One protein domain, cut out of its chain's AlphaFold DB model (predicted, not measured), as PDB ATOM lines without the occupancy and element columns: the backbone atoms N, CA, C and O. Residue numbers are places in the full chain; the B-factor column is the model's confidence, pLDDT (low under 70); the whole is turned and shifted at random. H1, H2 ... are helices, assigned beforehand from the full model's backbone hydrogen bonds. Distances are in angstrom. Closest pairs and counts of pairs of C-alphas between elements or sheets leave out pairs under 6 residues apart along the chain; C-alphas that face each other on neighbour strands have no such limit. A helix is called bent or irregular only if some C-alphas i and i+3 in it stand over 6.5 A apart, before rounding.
ATOM      1  N   GLU A   4       1.593  42.677  32.630       81.44
ATOM      2  CA  GLU A   4       1.931  42.782  31.196       81.44
ATOM      3  C   GLU A   4       3.363  42.347  30.862       81.44
ATOM      4  O   GLU A   4       3.643  41.906  29.748       81.44
ATOM      5  N   ALA A   5       4.260  42.384  31.850       79.94
ATOM      6  CA  ALA A   5       5.634  41.910  31.712       79.94
ATOM      7  C   ALA A   5       5.752  40.446  31.224       79.94
ATOM      8  O   ALA A   5       6.548  40.201  30.313       79.94
ATOM      9  N   PRO A   6       4.974  39.464  31.740       88.12
ATOM     10  CA  PRO A   6       5.079  38.084  31.262       88.12
ATOM     11  C   PRO A   6       4.573  37.902  29.824       88.12
ATOM     12  O   PRO A   6       5.136  37.094  29.088       88.12
ATOM     13  N   MET A   7       3.568  38.672  29.391       87.44
ATOM     14  CA  MET A   7       3.053  38.609  28.015       87.44
ATOM     15  C   MET A   7       4.086  39.115  27.006       87.44
ATOM     16  O   MET A   7       4.335  38.464  25.991       87.44
ATOM     17  N   LEU A   8       4.732  40.244  27.312       89.81
ATOM     18  CA  LEU A   8       5.786  40.796  26.463       89.81
ATOM     19  C   LEU A   8       6.993  39.851  26.391       89.81
ATOM     20  O   LEU A   8       7.504  39.590  25.302       89.81
ATOM     21  N   GLY A   9       7.406  39.287  27.531       94.06
ATOM     22  CA  GLY A   9       8.483  38.296  27.583       94.06
ATOM     23  C   GLY A   9       8.172  37.047  26.754       94.06
ATOM     24  O   GLY A   9       9.014  36.603  25.973       94.06
ATOM     25  N   GLY A  10       6.944  36.530  26.859       92.00
ATOM     26  CA  GLY A  10       6.473  35.405  26.050       92.00
ATOM     27  C   GLY A  10       6.500  35.711  24.552       92.00
ATOM     28  O   GLY A  10       7.062  34.937  23.777       92.00
ATOM     29  N   TYR A  11       5.973  36.868  24.144       91.44
ATOM     30  CA  TYR A  11       5.993  37.310  22.747       91.44
ATOM     31  C   TYR A  11       7.422  37.440  22.196       91.44
ATOM     32  O   TYR A  11       7.723  36.919  21.118       91.44
ATOM     33  N   CYS A  12       8.329  38.073  22.947       95.25
ATOM     34  CA  CYS A  12       9.739  38.178  22.571       95.25
ATOM     35  C   CYS A  12      10.396  36.799  22.431       95.25
ATOM     36  O   CYS A  12      11.092  36.561  21.444       95.25
ATOM     37  N   GLY A  13      10.143  35.879  23.368       96.44
ATOM     38  CA  GLY A  13      10.667  34.515  23.314       96.44
ATOM     39  C   GLY A  13      10.206  33.758  22.067       96.44
ATOM     40  O   GLY A  13      11.031  33.199  21.344       96.44
ATOM     41  N   VAL A  14       8.907  33.808  21.759       92.31
ATOM     42  CA  VAL A  14       8.346  33.175  20.553       92.31
ATOM     43  C   VAL A  14       8.954  33.776  19.286       92.31
ATOM     44  O   VAL A  14       9.373  33.025  18.406       92.31
ATOM     45  N   ASN A  15       9.091  35.102  19.203       94.25
ATOM     46  CA  ASN A  15       9.719  35.761  18.055       94.25
ATOM     47  C   ASN A  15      11.195  35.376  17.874       94.25
ATOM     48  O   ASN A  15      11.646  35.182  16.743       94.25
ATOM     49  N   VAL A  16      11.963  35.258  18.961       96.56
ATOM     50  CA  VAL A  16      13.365  34.818  18.893       96.56
ATOM     51  C   VAL A  16      13.443  33.372  18.406       96.56
ATOM     52  O   VAL A  16      14.199  33.091  17.474       96.56
ATOM     53  N   CYS A  17      12.631  32.471  18.965       95.25
ATOM     54  CA  CYS A  17      12.546  31.083  18.507       95.25
ATOM     55  C   CYS A  17      12.173  31.005  17.023       95.25
ATOM     56  O   CYS A  17      12.807  30.275  16.264       95.25
ATOM     57  N   PHE A  18      11.195  31.801  16.596       92.19
ATOM     58  CA  PHE A  18      10.710  31.818  15.224       92.19
ATOM     59  C   PHE A  18      11.776  32.268  14.224       92.19
ATOM     60  O   PHE A  18      12.037  31.578  13.239       92.19
ATOM     61  N   ASN A  19      12.465  33.373  14.515       93.12
ATOM     62  CA  ASN A  19      13.559  33.861  13.675       93.12
ATOM     63  C   ASN A  19      14.747  32.888  13.655       93.12
ATOM     64  O   ASN A  19      15.344  32.666  12.601       93.12
ATOM     65  N   THR A  20      15.069  32.273  14.797       94.69
ATOM     66  CA  THR A  20      16.171  31.304  14.901       94.69
ATOM     67  C   THR A  20      15.867  30.035  14.106       94.69
ATOM     68  O   THR A  20      16.721  29.562  13.357       94.69
ATOM     69  N   LEU A  21      14.640  29.513  14.197       91.62
ATOM     70  CA  LEU A  21      14.194  28.357  13.418       91.62
ATOM     71  C   LEU A  21      14.130  28.668  11.919       91.62
ATOM     72  O   LEU A  21      14.571  27.848  11.118       91.62
ATOM     73  N   GLY A  22      13.661  29.856  11.527       89.56
ATOM     74  CA  GLY A  22      13.668  30.290  10.125       89.56
ATOM     75  C   GLY A  22      15.085  30.394   9.546       89.56
ATOM     76  O   GLY A  22      15.351  29.938   8.429       89.56
ATOM     77  N   LEU A  23      16.036  30.924  10.322       91.81
ATOM     78  CA  LEU A  23      17.458  30.944   9.959       91.81
ATOM     79  C   LEU A  23      18.056  29.532   9.888       91.81
ATOM     80  O   LEU A  23      18.817  29.221   8.974       91.81
ATOM     81  N   TYR A  24      17.683  28.647  10.811       93.44
ATOM     82  CA  TYR A  24      18.137  27.259  10.801       93.44
ATOM     83  C   TYR A  24      17.618  26.492   9.572       93.44
ATOM     84  O   TYR A  24      18.393  25.826   8.882       93.44
ATOM     85  N   LEU A  25      16.332  26.648   9.242       89.81
ATOM     86  CA  LEU A  25      15.703  26.052   8.061       89.81
ATOM     87  C   LEU A  25      16.309  26.569   6.755       89.81
ATOM     88  O   LEU A  25      16.475  25.798   5.815       89.81
ATOM     89  N   THR A  26      16.667  27.851   6.684       91.00
ATOM     90  CA  THR A  26      17.344  28.403   5.497       91.00
ATOM     91  C   THR A  26      18.796  27.960   5.381       91.00
ATOM     92  O   THR A  26      19.270  27.788   4.262       91.00
ATOM     93  N   LYS A  27      19.493  27.733   6.500       92.12
ATOM     94  CA  LYS A  27      20.875  27.233   6.506       92.12
ATOM     95  C   LYS A  27      20.977  25.776   6.048       92.12
ATOM     96  O   LYS A  27      21.886  25.446   5.293       92.12
ATOM     97  N   HIS A  28      20.092  24.910   6.540       91.25
ATOM     98  CA  HIS A  28      20.144  23.467   6.263       91.25
ATOM     99  C   HIS A  28      19.214  23.023   5.127       91.25
ATOM    100  O   HIS A  28      19.373  21.926   4.597       91.25
ATOM    101  N   GLY A  29      18.244  23.856   4.760       88.12
ATOM    102  CA  GLY A  29      17.283  23.590   3.701       88.12
ATOM    103  C   GLY A  29      17.446  24.519   2.500       88.12
ATOM    104  O   GLY A  29      18.524  24.999   2.171       88.12
ATOM    105  N   SER A  30      16.326  24.764   1.826       85.75
ATOM    106  CA  SER A  30      16.218  25.674   0.686       85.75
ATOM    107  C   SER A  30      15.347  26.870   1.060       85.75
ATOM    108  O   SER A  30      14.437  26.750   1.883       85.75
ATOM    109  N   ALA A  31      15.548  28.008   0.390       86.06
ATOM    110  CA  ALA A  31      14.639  29.153   0.481       86.06
ATOM    111  C   ALA A  31      13.175  28.757   0.195       86.06
ATOM    112  O   ALA A  31      12.254  29.319   0.785       86.06
ATOM    113  N   VAL A  32      12.965  27.741  -0.651       85.00
ATOM    114  CA  VAL A  32      11.636  27.194  -0.960       85.00
ATOM    115  C   VAL A  32      11.026  26.480   0.247       85.00
ATOM    116  O   VAL A  32       9.854  26.688   0.547       85.00
ATOM    117  N   LEU A  33      11.814  25.690   0.987       83.19
ATOM    118  CA  LEU A  33      11.338  25.018   2.202       83.19
ATOM    119  C   LEU A  33      10.960  26.027   3.288       83.19
ATOM    120  O   LEU A  33       9.952  25.841   3.961       83.19
ATOM    121  N   ASN A  34      11.713  27.124   3.397       87.44
ATOM    122  CA  ASN A  34      11.383  28.210   4.314       87.44
ATOM    123  C   ASN A  34      10.044  28.880   3.944       87.44
ATOM    124  O   ASN A  34       9.171  29.051   4.794       87.44
ATOM    125  N   ALA A  35       9.829  29.193   2.661       88.44
ATOM    126  CA  ALA A  35       8.552  29.738   2.192       88.44
ATOM    127  C   ALA A  35       7.377  28.787   2.489       88.44
ATOM    128  O   ALA A  35       6.341  29.220   2.991       88.44
ATOM    129  N   LEU A  36       7.569  27.485   2.258       86.69
ATOM    130  CA  LEU A  36       6.563  26.458   2.536       86.69
ATOM    131  C   LEU A  36       6.253  26.335   4.033       86.69
ATOM    132  O   LEU A  36       5.083  26.211   4.396       86.69
ATOM    133  N   SER A  37       7.257  26.439   4.911       87.62
ATOM    134  CA  SER A  37       7.014  26.440   6.360       87.62
ATOM    135  C   SER A  37       6.141  27.616   6.807       87.62
ATOM    136  O   SER A  37       5.231  27.418   7.612       87.62
ATOM    137  N   TYR A  38       6.324  28.809   6.229       88.62
ATOM    138  CA  TYR A  38       5.449  29.954   6.514       88.62
ATOM    139  C   TYR A  38       4.022  29.748   5.991       88.62
ATOM    140  O   TYR A  38       3.063  30.154   6.648       88.62
ATOM    141  N   SER A  39       3.861  29.087   4.840       87.31
ATOM    142  CA  SER A  39       2.537  28.772   4.289       87.31
ATOM    143  C   SER A  39       1.752  27.773   5.141       87.31
ATOM    144  O   SER A  39       0.528  27.868   5.187       87.31
ATOM    145  N   ILE A  40       2.425  26.841   5.824       87.00
ATOM    146  CA  ILE A  40       1.784  25.865   6.726       87.00
ATOM    147  C   ILE A  40       1.482  26.484   8.094       87.00
ATOM    148  O   ILE A  40       0.493  26.120   8.730       87.00
ATOM    149  N   LEU A  41       2.288  27.445   8.543       88.75
ATOM    150  CA  LEU A  41       2.099  28.081   9.845       88.75
ATOM    151  C   LEU A  41       0.742  28.779   9.965       88.75
ATOM    152  O   LEU A  41       0.056  28.600  10.967       88.75
ATOM    153  N   LEU A  42       0.328  29.523   8.937       85.44
ATOM    154  CA  LEU A  42      -0.961  30.221   8.900       85.44
ATOM    155  C   LEU A  42      -2.157  29.304   9.222       85.44
ATOM    156  O   LEU A  42      -2.825  29.560  10.226       85.44
ATOM    157  N   PRO A  43      -2.421  28.224   8.463       87.12
ATOM    158  CA  PRO A  43      -3.540  27.334   8.749       87.12
ATOM    159  C   PRO A  43      -3.369  26.578  10.075       87.12
ATOM    160  O   PRO A  43      -4.355  26.313  10.759       87.12
ATOM    161  N   PHE A  44      -2.133  26.281  10.490       86.56
ATOM    162  CA  PHE A  44      -1.884  25.647  11.786       86.56
ATOM    163  C   PHE A  44      -2.260  26.566  12.954       86.56
ATOM    164  O   PHE A  44      -2.900  26.124  13.905       86.56
ATOM    165  N   THR A  45      -1.928  27.859  12.863       88.56
ATOM    166  CA  THR A  45      -2.335  28.841  13.878       88.56
ATOM    167  C   THR A  45      -3.850  28.996  13.940       88.56
ATOM    168  O   THR A  45      -4.399  29.056  15.034       88.56
ATOM    169  N   THR A  46      -4.546  28.959  12.798       86.56
ATOM    170  CA  THR A  46      -6.018  29.010  12.780       86.56
ATOM    171  C   THR A  46      -6.636  27.773  13.429       86.56
ATOM    172  O   THR A  46      -7.583  27.901  14.196       86.56
ATOM    173  N   ILE A  47      -6.078  26.580  13.195       87.56
ATOM    174  CA  ILE A  47      -6.510  25.350  13.884       87.56
ATOM    175  C   ILE A  47      -6.304  25.472  15.398       87.56
ATOM    176  O   ILE A  47      -7.165  25.069  16.182       87.56
ATOM    177  N   LEU A  48      -5.192  26.077  15.813       88.75
ATOM    178  CA  LEU A  48      -4.880  26.283  17.221       88.75
ATOM    179  C   LEU A  48      -5.935  27.171  17.910       88.75
ATOM    180  O   LEU A  48      -6.374  26.823  19.002       88.75
ATOM    181  N   PHE A  49      -6.444  28.215  17.241       87.62
ATOM    182  CA  PHE A  49      -7.552  29.053  17.741       87.62
ATOM    183  C   PHE A  49      -8.893  28.313  17.897       87.62
ATOM    184  O   PHE A  49      -9.708  28.697  18.735       87.62
ATOM    185  N   PHE A  50      -9.124  27.226  17.152       86.31
ATOM    186  CA  PHE A  50     -10.302  26.367  17.349       86.31
ATOM    187  C   PHE A  50     -10.135  25.371  18.504       86.31
ATOM    188  O   PHE A  50     -11.114  24.777  18.967       86.31
ATOM    189  N   THR A  51      -8.904  25.165  18.971       85.94
ATOM    190  CA  THR A  51      -8.588  24.179  20.005       85.94
ATOM    191  C   THR A  51      -9.021  24.726  21.374       85.94
ATOM    192  O   THR A  51      -8.734  25.886  21.672       85.94
ATOM    193  N   PRO A  52      -9.646  23.926  22.264       85.25
ATOM    194  CA  PRO A  52     -10.122  24.398  23.577       85.25
ATOM    195  C   PRO A  52      -9.008  24.869  24.533       85.25
ATOM    196  O   PRO A  52      -9.280  25.295  25.652       85.25
ATOM    197  N   LEU A  53      -7.744  24.816  24.103       87.62
ATOM    198  CA  LEU A  53      -6.577  25.241  24.869       87.62
ATOM    199  C   LEU A  53      -6.544  26.761  25.120       87.62
ATOM    200  O   LEU A  53      -5.959  27.195  26.109       87.62
ATOM    201  N   LEU A  54      -7.164  27.569  24.251       84.44
ATOM    202  CA  LEU A  54      -7.134  29.036  24.352       84.44
ATOM    203  C   LEU A  54      -8.199  29.633  25.284       84.44
ATOM    204  O   LEU A  54      -8.232  30.850  25.477       84.44
ATOM    205  N   GLY A  55      -9.053  28.798  25.883       88.12
ATOM    206  CA  GLY A  55     -10.087  29.236  26.817       88.12
ATOM    207  C   GLY A  55     -11.056  30.244  26.178       88.12
ATOM    208  O   GLY A  55     -11.721  29.897  25.204       88.12
ATOM    209  N   PRO A  56     -11.164  31.487  26.689       87.69
ATOM    210  CA  PRO A  56     -12.154  32.462  26.220       87.69
ATOM    211  C   PRO A  56     -11.902  32.983  24.797       87.69
ATOM    212  O   PRO A  56     -12.801  33.573  24.206       87.69
ATOM    213  N   TYR A  57     -10.703  32.777  24.246       85.31
ATOM    214  CA  TYR A  57     -10.354  33.181  22.878       85.31
ATOM    215  C   TYR A  57     -10.639  32.091  21.840       85.31
ATOM    216  O   TYR A  57     -10.157  32.176  20.712       85.31
ATOM    217  N   GLN A  58     -11.379  31.047  22.219       88.31
ATOM    218  CA  GLN A  58     -11.773  30.003  21.290       88.31
ATOM    219  C   GLN A  58     -12.784  30.554  20.283       88.31
ATOM    220  O   GLN A  58     -13.858  31.037  20.652       88.31
ATOM    221  N   GLU A  59     -12.463  30.441  18.998       82.75
ATOM    222  CA  GLU A  59     -13.430  30.756  17.954       82.75
ATOM    223  C   GLU A  59     -14.410  29.584  17.780       82.75
ATOM    224  O   GLU A  59     -13.995  28.421  17.737       82.75
ATOM    225  N   PRO A  60     -15.726  29.841  17.670       82.25
ATOM    226  CA  PRO A  60     -16.679  28.784  17.372       82.25
ATOM    227  C   PRO A  60     -16.422  28.236  15.963       82.25
ATOM    228  O   PRO A  60     -16.207  28.999  15.017       82.25
ATOM    229  N   LEU A  61     -16.508  26.907  15.819       78.38
ATOM    230  CA  LEU A  61     -16.477  26.190  14.537       78.38
ATOM    231  C   LEU A  61     -17.686  26.596  13.681       78.38
ATOM    232  O   LEU A  61     -18.705  25.912  13.599       78.38
ATOM    233  N   THR A  62     -17.590  27.763  13.058       80.81
ATOM    234  CA  THR A  62     -18.567  28.261  12.096       80.81
ATOM    235  C   THR A  62     -18.388  27.543  10.763       80.81
ATOM    236  O   THR A  62     -17.333  26.986  10.460       80.81
ATOM    237  N   ARG A  63     -19.423  27.587   9.915       75.75
ATOM    238  CA  ARG A  63     -19.417  26.979   8.570       75.75
ATOM    239  C   ARG A  63     -18.182  27.369   7.739       75.75
ATOM    240  O   ARG A  63     -17.709  26.569   6.938       75.75
ATOM    241  N   ASN A  64     -17.624  28.555   7.984       75.88
ATOM    242  CA  ASN A  64     -16.444  29.078   7.298       75.88
ATOM    243  C   ASN A  64     -15.138  28.352   7.667       75.88
ATOM    244  O   ASN A  64     -14.214  28.340   6.858       75.88
ATOM    245  N   ALA A  65     -15.070  27.685   8.825       81.88
ATOM    246  CA  ALA A  65     -13.895  26.914   9.237       81.88
ATOM    247  C   ALA A  65     -13.599  25.743   8.283       81.88
ATOM    248  O   ALA A  65     -12.445  25.354   8.107       81.88
ATOM    249  N   SER A  66     -14.628  25.216   7.606       85.38
ATOM    250  CA  SER A  66     -14.466  24.160   6.599       85.38
ATOM    251  C   SER A  66     -13.536  24.571   5.449       85.38
ATOM    252  O   SER A  66     -12.736  23.753   4.994       85.38
ATOM    253  N   TYR A  67     -13.553  25.844   5.032       88.62
ATOM    254  CA  TYR A  67     -12.656  26.353   3.992       88.62
ATOM    255  C   TYR A  67     -11.190  26.346   4.432       88.62
ATOM    256  O   TYR A  67     -10.317  26.067   3.615       88.62
ATOM    257  N   THR A  68     -10.914  26.586   5.716       87.69
ATOM    258  CA  THR A  68      -9.554  26.544   6.270       87.69
ATOM    259  C   THR A  68      -8.981  25.129   6.220       87.69
ATOM    260  O   THR A  68      -7.836  24.948   5.807       87.69
ATOM    261  N   PHE A  69      -9.784  24.112   6.553       88.62
ATOM    262  CA  PHE A  69      -9.371  22.709   6.428       88.62
ATOM    263  C   PHE A  69      -9.147  22.302   4.971       88.62
ATOM    264  O   PHE A  69      -8.143  21.662   4.667       88.62
ATOM    265  N   ILE A  70     -10.035  22.711   4.058       91.38
ATOM    266  CA  ILE A  70      -9.852  22.464   2.621       91.38
ATOM    267  C   ILE A  70      -8.559  23.132   2.131       91.38
ATOM    268  O   ILE A  70      -7.759  22.490   1.454       91.38
ATOM    269  N   GLY A  71      -8.313  24.386   2.517       88.81
ATOM    270  CA  GLY A  71      -7.084  25.108   2.191       88.81
ATOM    271  C   GLY A  71      -5.829  24.408   2.720       88.81
ATOM    272  O   GLY A  71      -4.871  24.232   1.969       88.81
ATOM    273  N   LEU A  72      -5.852  23.936   3.970       88.88
ATOM    274  CA  LEU A  72      -4.763  23.152   4.562       88.88
ATOM    275  C   LEU A  72      -4.503  21.869   3.758       88.88
ATOM    276  O   LEU A  72      -3.355  21.589   3.420       88.88
ATOM    277  N   VAL A  73      -5.550  21.118   3.407       91.81
ATOM    278  CA  VAL A  73      -5.416  19.897   2.596       91.81
ATOM    279  C   VAL A  73      -4.802  20.216   1.234       91.81
ATOM    280  O   VAL A  73      -3.874  19.528   0.818       91.81
ATOM    281  N   VAL A  74      -5.244  21.282   0.560       93.25
ATOM    282  CA  VAL A  74      -4.673  21.707  -0.731       93.25
ATOM    283  C   VAL A  74      -3.186  22.055  -0.600       93.25
ATOM    284  O   VAL A  74      -2.387  21.614  -1.427       93.25
ATOM    285  N   VAL A  75      -2.791  22.790   0.447       89.31
ATOM    286  CA  VAL A  75      -1.382  23.138   0.704       89.31
ATOM    287  C   VAL A  75      -0.542  21.887   0.988       89.31
ATOM    288  O   VAL A  75       0.541  21.741   0.418       89.31
ATOM    289  N   LEU A  76      -1.042  20.954   1.804       88.94
ATOM    290  CA  LEU A  76      -0.346  19.702   2.124       88.94
ATOM    291  C   LEU A  76      -0.207  18.784   0.904       88.94
ATOM    292  O   LEU A  76       0.860  18.209   0.689       88.94
ATOM    293  N   VAL A  77      -1.245  18.678   0.071       93.94
ATOM    294  CA  VAL A  77      -1.192  17.914  -1.185       93.94
ATOM    295  C   VAL A  77      -0.202  18.550  -2.159       93.94
ATOM    296  O   VAL A  77       0.629  17.844  -2.729       93.94
ATOM    297  N   GLY A  78      -0.225  19.878  -2.315       90.44
ATOM    298  CA  GLY A  78       0.752  20.597  -3.136       90.44
ATOM    299  C   GLY A  78       2.192  20.362  -2.668       90.44
ATOM    300  O   GLY A  78       3.079  20.119  -3.487       90.44
ATOM    301  N   PHE A  79       2.411  20.346  -1.351       87.44
ATOM    302  CA  PHE A  79       3.706  20.024  -0.754       87.44
ATOM    303  C   PHE A  79       4.136  18.574  -1.015       87.44
ATOM    304  O   PHE A  79       5.286  18.334  -1.388       87.44
ATOM    305  N   ALA A  80       3.220  17.613  -0.873       90.69
ATOM    306  CA  ALA A  80       3.494  16.204  -1.146       90.69
ATOM    307  C   ALA A  80       3.878  15.975  -2.618       90.69
ATOM    308  O   ALA A  80       4.864  15.294  -2.900       90.69
ATOM    309  N   ILE A  81       3.161  16.608  -3.554       94.94
ATOM    310  CA  ILE A  81       3.479  16.560  -4.989       94.94
ATOM    311  C   ILE A  81       4.849  17.193  -5.259       94.94
ATOM    312  O   ILE A  81       5.647  16.628  -6.009       94.94
ATOM    313  N   TYR A  82       5.145  18.338  -4.637       88.31
ATOM    314  CA  TYR A  82       6.441  19.004  -4.775       88.31
ATOM    315  C   TYR A  82       7.596  18.119  -4.288       88.31
ATOM    316  O   TYR A  82       8.583  17.963  -5.009       88.31
ATOM    317  N   GLN A  83       7.472  17.502  -3.108       88.12
ATOM    318  CA  GLN A  83       8.490  16.578  -2.603       88.12
ATOM    319  C   GLN A  83       8.680  15.381  -3.529       88.12
ATOM    320  O   GLN A  83       9.815  15.054  -3.876       88.12
ATOM    321  N   TRP A  84       7.579  14.765  -3.959       92.31
ATOM    322  CA  TRP A  84       7.622  13.623  -4.862       92.31
ATOM    323  C   TRP A  84       8.334  13.972  -6.176       92.31
ATOM    324  O   TRP A  84       9.239  13.260  -6.609       92.31
ATOM    325  N   TYR A  85       8.009  15.121  -6.775       93.31
ATOM    326  CA  TYR A  85       8.679  15.592  -7.988       93.31
ATOM    327  C   TYR A  85      10.165  15.898  -7.750       93.31
ATOM    328  O   TYR A  85      11.017  15.485  -8.538       93.31
ATOM    329  N   SER A  86      10.497  16.572  -6.645       86.31
ATOM    330  CA  SER A  86      11.880  16.914  -6.296       86.31
ATOM    331  C   SER A  86      12.759  15.673  -6.109       86.31
ATOM    332  O   SER A  86      13.916  15.682  -6.529       86.31
ATOM    333  N   GLN A  87      12.228  14.604  -5.510       88.00
ATOM    334  CA  GLN A  87      12.951  13.342  -5.325       88.00
ATOM    335  C   GLN A  87      13.185  12.618  -6.659       88.00
ATOM    336  O   GLN A  87      14.301  12.174  -6.937       88.00
ATOM    337  N   ASN A  88      12.165  12.570  -7.523       91.12
ATOM    338  CA  ASN A  88      12.258  11.900  -8.822       91.12
ATOM    339  C   ASN A  88      13.226  12.603  -9.786       91.12
ATOM    340  O   ASN A  88      13.968  11.940 -10.511       91.12
ATOM    341  N   VAL A  89      13.260  13.941  -9.793       88.31
ATOM    342  CA  VAL A  89      14.216  14.698 -10.623       88.31
ATOM    343  C   VAL A  89      15.648  14.521 -10.114       88.31
ATOM    344  O   VAL A  89      16.565  14.367 -10.923       88.31
ATOM    345  N   GLY A  90      15.850  14.479  -8.793       78.12
ATOM    346  CA  GLY A  90      17.167  14.246  -8.194       78.12
ATOM    347  C   GLY A  90      17.787  12.909  -8.610       78.12
ATOM    348  O   GLY A  90      18.966  12.860  -8.957       78.12
ATOM    349  N   GLN A  91      16.989  11.837  -8.665       74.06
ATOM    350  CA  GLN A  91      17.468  10.523  -9.108       74.06
ATOM    351  C   GLN A  91      17.955  10.520 -10.562       74.06
ATOM    352  O   GLN A  91      18.963   9.882 -10.860       74.06
ATOM    353  N   GLN A  92      17.302  11.252 -11.471       71.25
ATOM    354  CA  GLN A  92      17.717  11.255 -12.878       71.25
ATOM    355  C   GLN A  92      19.092  11.894 -13.089       71.25
ATOM    356  O   GLN A  92      19.854  11.428 -13.933       71.25
ATOM    357  N   VAL A  93      19.447  12.916 -12.305       70.88
ATOM    358  CA  VAL A  93      20.766  13.562 -12.403       70.88
ATOM    359  C   VAL A  93      21.875  12.613 -11.938       70.88
ATOM    360  O   VAL A  93      22.907  12.510 -12.605       70.88
ATOM    361  N   SER A  94      21.642  11.857 -10.862       66.25
ATOM    362  CA  SER A  94      22.607  10.887 -10.322       66.25
ATOM    363  C   SER A  94      22.871   9.699 -11.253       66.25
ATOM    364  O   SER A  94      23.951   9.122 -11.214       66.25
ATOM    365  N   CYS A  95      21.912   9.337 -12.109       62.00
ATOM    366  CA  CYS A  95      22.081   8.258 -13.087       62.00
ATOM    367  C   CYS A  95      22.786   8.714 -14.379       62.00
ATOM    368  O   CYS A  95      23.323   7.882 -15.108       62.00
TER     369      CYS A  95
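Overview. This is residues 4 to 95 of the 313 residues of an uncharacterized protein of Symbiodinium microadriaticum (UniProt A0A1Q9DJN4). Three long helices make a flat, loose zigzag: H1 and H2 meet near one end of each as an open V, and H4 folds back beside H2. The short H3 sits at the turn between H2 and H4, while residues 4 to 20 at one side and residues 80 to 95 at the other stick out from the body. The printed part has 92 residues with four named helices, in the order H1, H2, H3, H4, and no named strand; the class is all helix. The whole is loose, with a radius of gyration of the C-alphas of 17.6 A and spans of 58 by 35 by 15 A.

Along the chain. H1 runs from residue 5 to 28, beginning at C-alpha 5 at (5.634, 41.910, 31.712), and is 34.6 A long from first to last C-alpha. H2, residues 31 to 50, is 30.2 A long and begins at C-alpha 31 at (14.639, 29.153, 0.481). H3, residues 52 to 57, is 8.8 A long; it is irregular, with C-alphas 53 and 56 at 9.2 A from each other. H4, residues 65 to 95, is the longest helix at 46.3 A and ends at C-alpha 95 at (22.081, 8.258, -13.087).

Arrangement. H1 and H2 form a helical hairpin, running opposite ways at a shallow tilt of 34 degrees, only just short of steep. H1 touches H2 with residues 22 to 26 alone, and the closest C-alphas are those of Thr 26 and Asn 34, 6.1 A apart. H2 and H3 are close but not clearly touching, with the closest C-alphas, those of Phe 49 and Tyr 57, 7.2 A apart. Their lines are about perpendicular, but only just, at 71 degrees. H4 touches H2 with residues 68 to 79 alone, closest at the C-alphas of Pro 43 and Leu 72, 6.0 A apart. H2 and H4 run opposite ways at a shallow tilt of 24 degrees. H1 is apart from H3 and from H4, and H3 is apart from H4. In H1 every O i to N i+4 pair is within hydrogen-bond range; in H2 14 of 16 are, in H4 25 of 27, and in H3 0 of 2, beside 1 of 3 O i to N i+3 pairs.

Size, cuts and confidence. The two C-alphas farthest apart are those of Glu 4 and Cys 95, at 59.7 A. Without the stretches that stand free, the body has 59 residues and spans 39 by 24 by 10 A. The printed part has no cut. The links from H1 to H2 and from H2 to H3 are tight, and the link from H3 to H4, 7 residues, is short. The mean pLDDT of the printed part is 87.3; residues 94 to 95 are under 70.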